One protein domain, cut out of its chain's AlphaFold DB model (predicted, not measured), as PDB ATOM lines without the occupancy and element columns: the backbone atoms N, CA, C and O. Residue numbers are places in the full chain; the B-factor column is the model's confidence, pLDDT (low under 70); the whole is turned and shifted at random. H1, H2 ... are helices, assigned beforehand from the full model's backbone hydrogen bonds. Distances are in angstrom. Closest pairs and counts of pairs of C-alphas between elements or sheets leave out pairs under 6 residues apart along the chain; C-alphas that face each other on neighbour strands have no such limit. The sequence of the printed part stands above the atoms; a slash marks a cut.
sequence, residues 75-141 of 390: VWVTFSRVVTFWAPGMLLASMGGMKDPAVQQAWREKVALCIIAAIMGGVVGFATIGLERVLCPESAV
ATOM      1  N   VAL A  75     273.065 275.201 209.363       89.19
ATOM      2  CA  VAL A  75     273.585 276.101 208.332       89.19
ATOM      3  C   VAL A  75     275.004 275.691 207.948       89.19
ATOM      4  O   VAL A  75     275.366 275.758 206.773       89.19
ATOM      5  N   TRP A  76     275.792 275.197 208.904       88.31
ATOM      6  CA  TRP A  76     277.160 274.749 208.669       88.31
ATOM      7  C   TRP A  76     277.218 273.422 207.903       88.31
ATOM      8  O   TRP A  76     277.992 273.271 206.950       88.31
ATOM      9  N   VAL A  77     276.348 272.470 208.244       88.06
ATOM     10  CA  VAL A  77     276.202 271.201 207.509       88.06
ATOM     11  C   VAL A  77     275.730 271.459 206.077       88.06
ATOM     12  O   VAL A  77     276.236 270.855 205.129       88.06
ATOM     13  N   THR A  78     274.802 272.394 205.893       86.75
ATOM     14  CA  THR A  78     274.303 272.779 204.568       86.75
ATOM     15  C   THR A  78     275.394 273.470 203.750       86.75
ATOM     16  O   THR A  78     275.658 273.081 202.614       86.75
ATOM     17  N   PHE A  79     276.106 274.430 204.343       90.31
ATOM     18  CA  PHE A  79     277.223 275.131 203.712       90.31
ATOM     19  C   PHE A  79     278.357 274.182 203.300       90.31
ATOM     20  O   PHE A  79     278.824 274.229 202.161       90.31
ATOM     21  N   SER A  80     278.773 273.272 204.186       90.88
ATOM     22  CA  SER A  80     279.830 272.298 203.889       90.88
ATOM     23  C   SER A  80     279.442 271.356 202.748       90.88
ATOM     24  O   SER A  80     280.291 271.030 201.917       90.88
ATOM     25  N   ARG A  81     278.162 270.976 202.630       86.25
ATOM     26  CA  ARG A  81     277.641 270.203 201.488       86.25
ATOM     27  C   ARG A  81     277.628 271.004 200.185       86.25
ATOM     28  O   ARG A  81     277.999 270.446 199.158       86.25
ATOM     29  N   VAL A  82     277.276 272.292 200.225       89.50
ATOM     30  CA  VAL A  82     277.300 273.181 199.048       89.50
ATOM     31  C   VAL A  82     278.726 273.396 198.550       89.50
ATOM     32  O   VAL A  82     278.988 273.230 197.369       89.50
ATOM     33  N   VAL A  83     279.678 273.702 199.430       89.00
ATOM     34  CA  VAL A  83     281.077 273.954 199.035       89.00
ATOM     35  C   VAL A  83     281.772 272.686 198.515       89.00
ATOM     36  O   VAL A  83     282.654 272.753 197.660       89.00
ATOM     37  N   THR A  84     281.347 271.510 198.981       90.00
ATOM     38  CA  THR A  84     281.863 270.205 198.531       90.00
ATOM     39  C   THR A  84     280.963 269.519 197.497       90.00
ATOM     40  O   THR A  84     281.013 268.293 197.356       90.00
ATOM     41  N   PHE A  85     280.157 270.287 196.748       86.06
ATOM     42  CA  PHE A  85     279.223 269.753 195.745       86.06
ATOM     43  C   PHE A  85     279.908 268.875 194.686       86.06
ATOM     44  O   PHE A  85     279.330 267.896 194.219       86.06
ATOM     45  N   TRP A  86     281.163 269.189 194.352       84.62
ATOM     46  CA  TRP A  86     281.980 268.456 193.384       84.62
ATOM     47  C   TRP A  86     282.396 267.052 193.862       84.62
ATOM     48  O   TRP A  86     282.860 266.243 193.062       84.62
ATOM     49  N   ALA A  87     282.203 266.733 195.145       83.25
ATOM     50  CA  ALA A  87     282.486 265.427 195.733       83.25
ATOM     51  C   ALA A  87     281.211 264.821 196.354       83.25
ATOM     52  O   ALA A  87     281.019 264.904 197.569       83.25
ATOM     53  N   PRO A  88     280.300 264.211 195.572       80.94
ATOM     54  CA  PRO A  88     279.102 263.556 196.101       80.94
ATOM     55  C   PRO A  88     279.446 262.296 196.916       80.94
ATOM     56  O   PRO A  88     280.489 261.671 196.727       80.94
ATOM     57  N   GLY A  89     278.555 261.901 197.835       76.31
ATOM     58  CA  GLY A  89     278.791 260.783 198.769       76.31
ATOM     59  C   GLY A  89     279.101 259.446 198.082       76.31
ATOM     60  O   GLY A  89     279.908 258.671 198.587       76.31
ATOM     61  N   MET A  90     278.546 259.215 196.887       76.62
ATOM     62  CA  MET A  90     278.820 258.019 196.080       76.62
ATOM     63  C   MET A  90     280.277 257.957 195.600       76.62
ATOM     64  O   MET A  90     280.899 256.898 195.654       76.62
ATOM     65  N   LEU A  91     280.857 259.095 195.200       75.44
ATOM     66  CA  LEU A  91     282.259 259.174 194.779       75.44
ATOM     67  C   LEU A  91     283.217 259.032 195.969       75.44
ATOM     68  O   LEU A  91     284.244 258.365 195.855       75.44
ATOM     69  N   LEU A  92     282.862 259.577 197.135       73.94
ATOM     70  CA  LEU A  92     283.656 259.438 198.363       73.94
ATOM     71  C   LEU A  92     283.633 258.008 198.922       73.94
ATOM     72  O   LEU A  92     284.662 257.515 199.387       73.94
ATOM     73  N   ALA A  93     282.489 257.327 198.831       74.31
ATOM     74  CA  ALA A  93     282.359 255.927 199.222       74.31
ATOM     75  C   ALA A  93     283.079 254.981 198.246       74.31
ATOM     76  O   ALA A  93     283.675 253.999 198.685       74.31
ATOM     77  N   SER A  94     283.049 255.284 196.941       73.69
ATOM     78  CA  SER A  94     283.620 254.427 195.894       73.69
ATOM     79  C   SER A  94     285.123 254.623 195.679       73.69
ATOM     80  O   SER A  94     285.823 253.641 195.462       73.69
ATOM     81  N   MET A  95     285.631 255.859 195.716       71.25
ATOM     82  CA  MET A  95     287.048 256.158 195.440       71.25
ATOM     83  C   MET A  95     287.843 256.524 196.698       71.25
ATOM     84  O   MET A  95     289.049 256.314 196.746       71.25
ATOM     85  N   GLY A  96     287.180 257.069 197.723       65.19
ATOM     86  CA  GLY A  96     287.817 257.523 198.966       65.19
ATOM     87  C   GLY A  96     287.780 256.512 200.115       65.19
ATOM     88  O   GLY A  96     288.328 256.789 201.177       65.19
ATOM     89  N   GLY A  97     287.110 255.364 199.948       77.38
ATOM     90  CA  GLY A  97     287.015 254.308 200.969       77.38
ATOM     91  C   GLY A  97     286.236 254.688 202.239       77.38
ATOM     92  O   GLY A  97     286.178 253.901 203.184       77.38
ATOM     93  N   MET A  98     285.615 255.869 202.280       80.06
ATOM     94  CA  MET A  98     284.861 256.370 203.432       80.06
ATOM     95  C   MET A  98     283.396 255.950 203.307       80.06
ATOM     96  O   MET A  98     282.606 256.634 202.662       80.06
ATOM     97  N   LYS A  99     283.027 254.806 203.892       81.19
ATOM     98  CA  LYS A  99     281.656 254.259 203.807       81.19
ATOM     99  C   LYS A  99     280.686 254.837 204.841       81.19
ATOM    100  O   LYS A  99     279.481 254.779 204.631       81.19
ATOM    101  N   ASP A 100     281.207 255.376 205.939       85.56
ATOM    102  CA  ASP A 100     280.396 255.889 207.043       85.56
ATOM    103  C   ASP A 100     279.940 257.342 206.768       85.56
ATOM    104  O   ASP A 100     280.797 258.204 206.523       85.56
ATOM    105  N   PRO A 101     278.624 257.647 206.806       81.06
ATOM    106  CA  PRO A 101     278.104 258.995 206.575       81.06
ATOM    107  C   PRO A 101     278.627 260.037 207.576       81.06
ATOM    108  O   PRO A 101     278.827 261.190 207.189       81.06
ATOM    109  N   ALA A 102     278.916 259.657 208.825       83.00
ATOM    110  CA  ALA A 102     279.475 260.578 209.819       83.00
ATOM    111  C   ALA A 102     280.922 260.967 209.473       83.00
ATOM    112  O   ALA A 102     281.315 262.131 209.581       83.00
ATOM    113  N   VAL A 103     281.710 260.007 208.974       85.69
ATOM    114  CA  VAL A 103     283.084 260.245 208.503       85.69
ATOM    115  C   VAL A 103     283.086 261.119 207.248       85.69
ATOM    116  O   VAL A 103     283.911 262.026 207.136       85.69
ATOM    117  N   GLN A 104     282.142 260.893 206.328       83.75
ATOM    118  CA  GLN A 104     281.981 261.734 205.139       83.75
ATOM    119  C   GLN A 104     281.622 263.176 205.509       83.75
ATOM    120  O   GLN A 104     282.198 264.105 204.945       83.75
ATOM    121  N   GLN A 105     280.717 263.381 206.467       84.75
ATOM    122  CA  GLN A 105     280.339 264.714 206.938       84.75
ATOM    123  C   GLN A 105     281.533 265.438 207.587       84.75
ATOM    124  O   GLN A 105     281.867 266.550 207.182       84.75
ATOM    125  N   ALA A 106     282.270 264.768 208.476       87.56
ATOM    126  CA  ALA A 106     283.475 265.330 209.094       87.56
ATOM    127  C   ALA A 106     284.591 265.640 208.075       87.56
ATOM    128  O   ALA A 106     285.375 266.574 208.260       87.56
ATOM    129  N   TRP A 107     284.699 264.862 206.993       89.00
ATOM    130  CA  TRP A 107     285.609 265.164 205.886       89.00
ATOM    131  C   TRP A 107     285.182 266.434 205.140       89.00
ATOM    132  O   TRP A 107     286.017 267.309 204.909       89.00
ATOM    133  N   ARG A 108     283.887 266.578 204.825       90.00
ATOM    134  CA  ARG A 108     283.349 267.768 204.143       90.00
ATOM    135  C   ARG A 108     283.580 269.039 204.947       90.00
ATOM    136  O   ARG A 108     283.981 270.046 204.376       90.00
ATOM    137  N   GLU A 109     283.388 268.984 206.259       90.69
ATOM    138  CA  GLU A 109     283.619 270.121 207.156       90.69
ATOM    139  C   GLU A 109     285.085 270.565 207.163       90.69
ATOM    140  O   GLU A 109     285.378 271.758 207.096       90.69
ATOM    141  N   LYS A 110     286.029 269.617 207.152       91.50
ATOM    142  CA  LYS A 110     287.465 269.926 207.054       91.50
ATOM    143  C   LYS A 110     287.819 270.566 205.714       91.50
ATOM    144  O   LYS A 110     288.559 271.543 205.683       91.50
ATOM    145  N   VAL A 111     287.278 270.040 204.615       90.75
ATOM    146  CA  VAL A 111     287.495 270.605 203.274       90.75
ATOM    147  C   VAL A 111     286.879 272.001 203.162       90.75
ATOM    148  O   VAL A 111     287.518 272.896 202.614       90.75
ATOM    149  N   ALA A 112     285.693 272.221 203.734       91.44
ATOM    150  CA  ALA A 112     285.057 273.534 203.787       91.44
ATOM    151  C   ALA A 112     285.936 274.559 204.525       91.44
ATOM    152  O   ALA A 112     286.124 275.667 204.024       91.44
ATOM    153  N   LEU A 113     286.559 274.178 205.650       90.56
ATOM    154  CA  LEU A 113     287.533 275.032 206.342       90.56
ATOM    155  C   LEU A 113     288.767 275.342 205.479       90.56
ATOM    156  O   LEU A 113     289.205 276.491 205.438       90.56
ATOM    157  N   CYS A 114     289.310 274.358 204.756       93.38
ATOM    158  CA  CYS A 114     290.432 274.583 203.838       93.38
ATOM    159  C   CYS A 114     290.067 275.533 202.689       93.38
ATOM    160  O   CYS A 114     290.875 276.383 202.324       93.38
ATOM    161  N   ILE A 115     288.857 275.419 202.139       91.25
ATOM    162  CA  ILE A 115     288.378 276.290 201.061       91.25
ATOM    163  C   ILE A 115     288.152 277.713 201.572       91.25
ATOM    164  O   ILE A 115     288.592 278.653 200.917       91.25
ATOM    165  N   ILE A 116     287.556 277.893 202.756       92.19
ATOM    166  CA  ILE A 116     287.436 279.217 203.385       92.19
ATOM    167  C   ILE A 116     288.821 279.846 203.562       92.19
ATOM    168  O   ILE A 116     289.023 280.996 203.177       92.19
ATOM    169  N   ALA A 117     289.790 279.093 204.093       93.25
ATOM    170  CA  ALA A 117     291.154 279.579 204.270       93.25
ATOM    171  C   ALA A 117     291.821 279.945 202.932       93.25
ATOM    172  O   ALA A 117     292.478 280.981 202.841       93.25
ATOM    173  N   ALA A 118     291.619 279.143 201.882       93.31
ATOM    174  CA  ALA A 118     292.129 279.427 200.543       93.31
ATOM    175  C   ALA A 118     291.483 280.678 199.925       93.31
ATOM    176  O   ALA A 118     292.189 281.491 199.336       93.31
ATOM    177  N   ILE A 119     290.171 280.872 200.098       93.56
ATOM    178  CA  ILE A 119     289.453 282.065 199.626       93.56
ATOM    179  C   ILE A 119     289.938 283.305 200.374       93.56
ATOM    180  O   ILE A 119     290.294 284.291 199.738       93.56
ATOM    181  N   MET A 120     290.013 283.258 201.707       92.25
ATOM    182  CA  MET A 120     290.540 284.369 202.507       92.25
ATOM    183  C   MET A 120     291.988 284.696 202.119       92.25
ATOM    184  O   MET A 120     292.321 285.862 201.927       92.25
ATOM    185  N   GLY A 121     292.831 283.678 201.932       90.38
ATOM    186  CA  GLY A 121     294.203 283.844 201.452       90.38
ATOM    187  C   GLY A 121     294.275 284.443 200.045       90.38
ATOM    188  O   GLY A 121     295.091 285.327 199.802       90.38
ATOM    189  N   GLY A 122     293.390 284.024 199.139       91.19
ATOM    190  CA  GLY A 122     293.271 284.571 197.789       91.19
ATOM    191  C   GLY A 122     292.820 286.031 197.781       91.19
ATOM    192  O   GLY A 122     293.405 286.836 197.067       91.19
ATOM    193  N   VAL A 123     291.845 286.398 198.619       89.69
ATOM    194  CA  VAL A 123     291.396 287.789 198.785       89.69
ATOM    195  C   VAL A 123     292.530 288.659 199.317       89.69
ATOM    196  O   VAL A 123     292.773 289.727 198.769       89.69
ATOM    197  N   VAL A 124     293.261 288.198 200.337       86.44
ATOM    198  CA  VAL A 124     294.423 288.930 200.863       86.44
ATOM    199  C   VAL A 124     295.518 289.047 199.802       86.44
ATOM    200  O   VAL A 124     296.031 290.139 199.599       86.44
ATOM    201  N   GLY A 125     295.841 287.970 199.081       85.50
ATOM    202  CA  GLY A 125     296.837 287.988 198.003       85.50
ATOM    203  C   GLY A 125     296.453 288.899 196.832       85.50
ATOM    204  O   GLY A 125     297.290 289.615 196.287       85.50
ATOM    205  N   PHE A 126     295.172 288.927 196.465       86.94
ATOM    206  CA  PHE A 126     294.652 289.866 195.477       86.94
ATOM    207  C   PHE A 126     294.706 291.305 195.996       86.94
ATOM    208  O   PHE A 126     295.118 292.200 195.267       86.94
ATOM    209  N   ALA A 127     294.344 291.540 197.254       83.62
ATOM    210  CA  ALA A 127     294.391 292.866 197.852       83.62
ATOM    211  C   ALA A 127     295.830 293.408 197.967       83.62
ATOM    212  O   ALA A 127     296.025 294.613 197.839       83.62
ATOM    213  N   THR A 128     296.832 292.541 198.165       77.06
ATOM    214  CA  THR A 128     298.244 292.945 198.277       77.06
ATOM    215  C   THR A 128     298.949 293.110 196.932       77.06
ATOM    216  O   THR A 128     299.765 294.014 196.808       77.06
ATOM    217  N   ILE A 129     298.671 292.263 195.933       79.75
ATOM    218  CA  ILE A 129     299.400 292.268 194.644       79.75
ATOM    219  C   ILE A 129     298.494 292.655 193.465       79.75
ATOM    220  O   ILE A 129     298.922 293.326 192.527       79.75
ATOM    221  N   GLY A 130     297.238 292.216 193.481       82.00
ATOM    222  CA  GLY A 130     296.292 292.409 192.380       82.00
ATOM    223  C   GLY A 130     295.685 293.811 192.325       82.00
ATOM    224  O   GLY A 130     295.520 294.355 191.235       82.00
ATOM    225  N   LEU A 131     295.396 294.416 193.480       80.94
ATOM    226  CA  LEU A 131     294.735 295.720 193.563       80.94
ATOM    227  C   LEU A 131     295.552 296.827 192.883       80.94
ATOM    228  O   LEU A 131     294.981 297.639 192.157       80.94
ATOM    229  N   GLU A 132     296.881 296.793 193.020       72.12
ATOM    230  CA  GLU A 132     297.782 297.737 192.350       72.12
ATOM    231  C   GLU A 132     297.694 297.663 190.834       72.12
ATOM    232  O   GLU A 132     297.621 298.689 190.165       72.12
ATOM    233  N   ARG A 133     297.626 296.452 190.281       75.44
ATOM    234  CA  ARG A 133     297.568 296.247 188.830       75.44
ATOM    235  C   ARG A 133     296.207 296.593 188.237       75.44
ATOM    236  O   ARG A 133     296.138 296.966 187.071       75.44
ATOM    237  N   VAL A 134     295.142 296.467 189.026       82.56
ATOM    238  CA  VAL A 134     293.771 296.770 188.594       82.56
ATOM    239  C   VAL A 134     293.473 298.266 188.692       82.56
ATOM    240  O   VAL A 134     292.904 298.829 187.760       82.56
ATOM    241  N   LEU A 135     293.850 298.920 189.795       76.50
ATOM    242  CA  LEU A 135     293.570 300.346 190.016       76.50
ATOM    243  C   LEU A 135     294.592 301.274 189.358       76.50
ATOM    244  O   LEU A 135     294.262 302.418 189.043       76.50
ATOM    245  N   CYS A 136     295.819 300.797 189.155       71.56
ATOM    246  CA  CYS A 136     296.894 301.543 188.523       71.56
ATOM    247  C   CYS A 136     297.446 300.747 187.323       71.56
ATOM    248  O   CYS A 136     298.557 300.215 187.388       71.56
ATOM    249  N   PRO A 137     296.675 300.613 186.222       67.69
ATOM    250  CA  PRO A 137     297.199 299.995 185.012       67.69
ATOM    251  C   PRO A 137     298.341 300.851 184.457       67.69
ATOM    252  O   PRO A 137     298.304 302.080 184.527       67.69
ATOM    253  N   GLU A 138     299.329 300.205 183.843       58.38
ATOM    254  CA  GLU A 138     300.534 300.836 183.271       58.38
ATOM    255  C   GLU A 138     300.219 301.941 182.240       58.38
ATOM    256  O   GLU A 138     301.059 302.773 181.924       58.38
ATOM    257  N   SER A 139     298.984 301.958 181.726       51.31
ATOM    258  CA  SER A 139     298.451 302.951 180.786       51.31
ATOM    259  C   SER A 139     297.831 304.191 181.449       51.31
ATOM    260  O   SER A 139     297.647 305.198 180.775       51.31
ATOM    261  N   ALA A 140     297.452 304.118 182.731       49.94
ATOM    262  CA  ALA A 140     296.851 305.223 183.496       49.94
ATOM    263  C   ALA A 140     297.866 305.953 184.390       49.94
ATOM    264  O   ALA A 140     297.550 306.976 185.000       49.94
ATOM    265  N   VAL A 141     299.082 305.419 184.473       53.19
ATOM    266  CA  VAL A 141     300.253 306.128 184.971       53.19
ATOM    267  C   VAL A 141     300.826 306.872 183.781       53.19
ATOM    268  O   VAL A 141     301.171 306.245 182.783       53.19
TER     269      VAL A 141
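This is residues 75 to 141 of the 390 residues of a protein of Thanatephorus cucumeris (strain AG1-IB / isolate 7/3/14) (UniProt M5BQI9). One long helix, H3, makes the rod's length and kinks towards its end; short H1 crosses its side, H2 sits near its start, and residues 135 to 141 stick out. The 67 printed residues, all helix by class, have three named helices, H1, H2, H3, and no named strand. The whole is extended, spanning 58 by 23 by 14 A, radius of gyration of the C-alphas 18.1 A.

Start with H1, residues 75 to 83: it touches residues 105 to 115 alone of H3, residues 101 to 135, the closest C-alphas, Ser 80 and Ala 112, being 5.4 A apart. They run the same way at a steep tilt of 69 degrees, only just short of about perpendicular. Next, H2, residues 89 to 95, is apart from H1 and close to H3 but not clearly touching: the closest C-alphas, Gly 89 and Gln 104, are 7.2 A apart. Every O i to N i+4 pair is within hydrogen-bond range in H1 and H2, 28 of 31 in H3.

Find C-alpha 75 at (273.585, 276.101, 208.332), where H1 begins. H3 runs 47.2 A to C-alpha 135 at (293.570, 300.346, 190.016), with a kink of 48 degrees near residue 129.

The printed part has no cut; both links are tight. Look for pLDDT under 70 at residues 96 and 137 to 141.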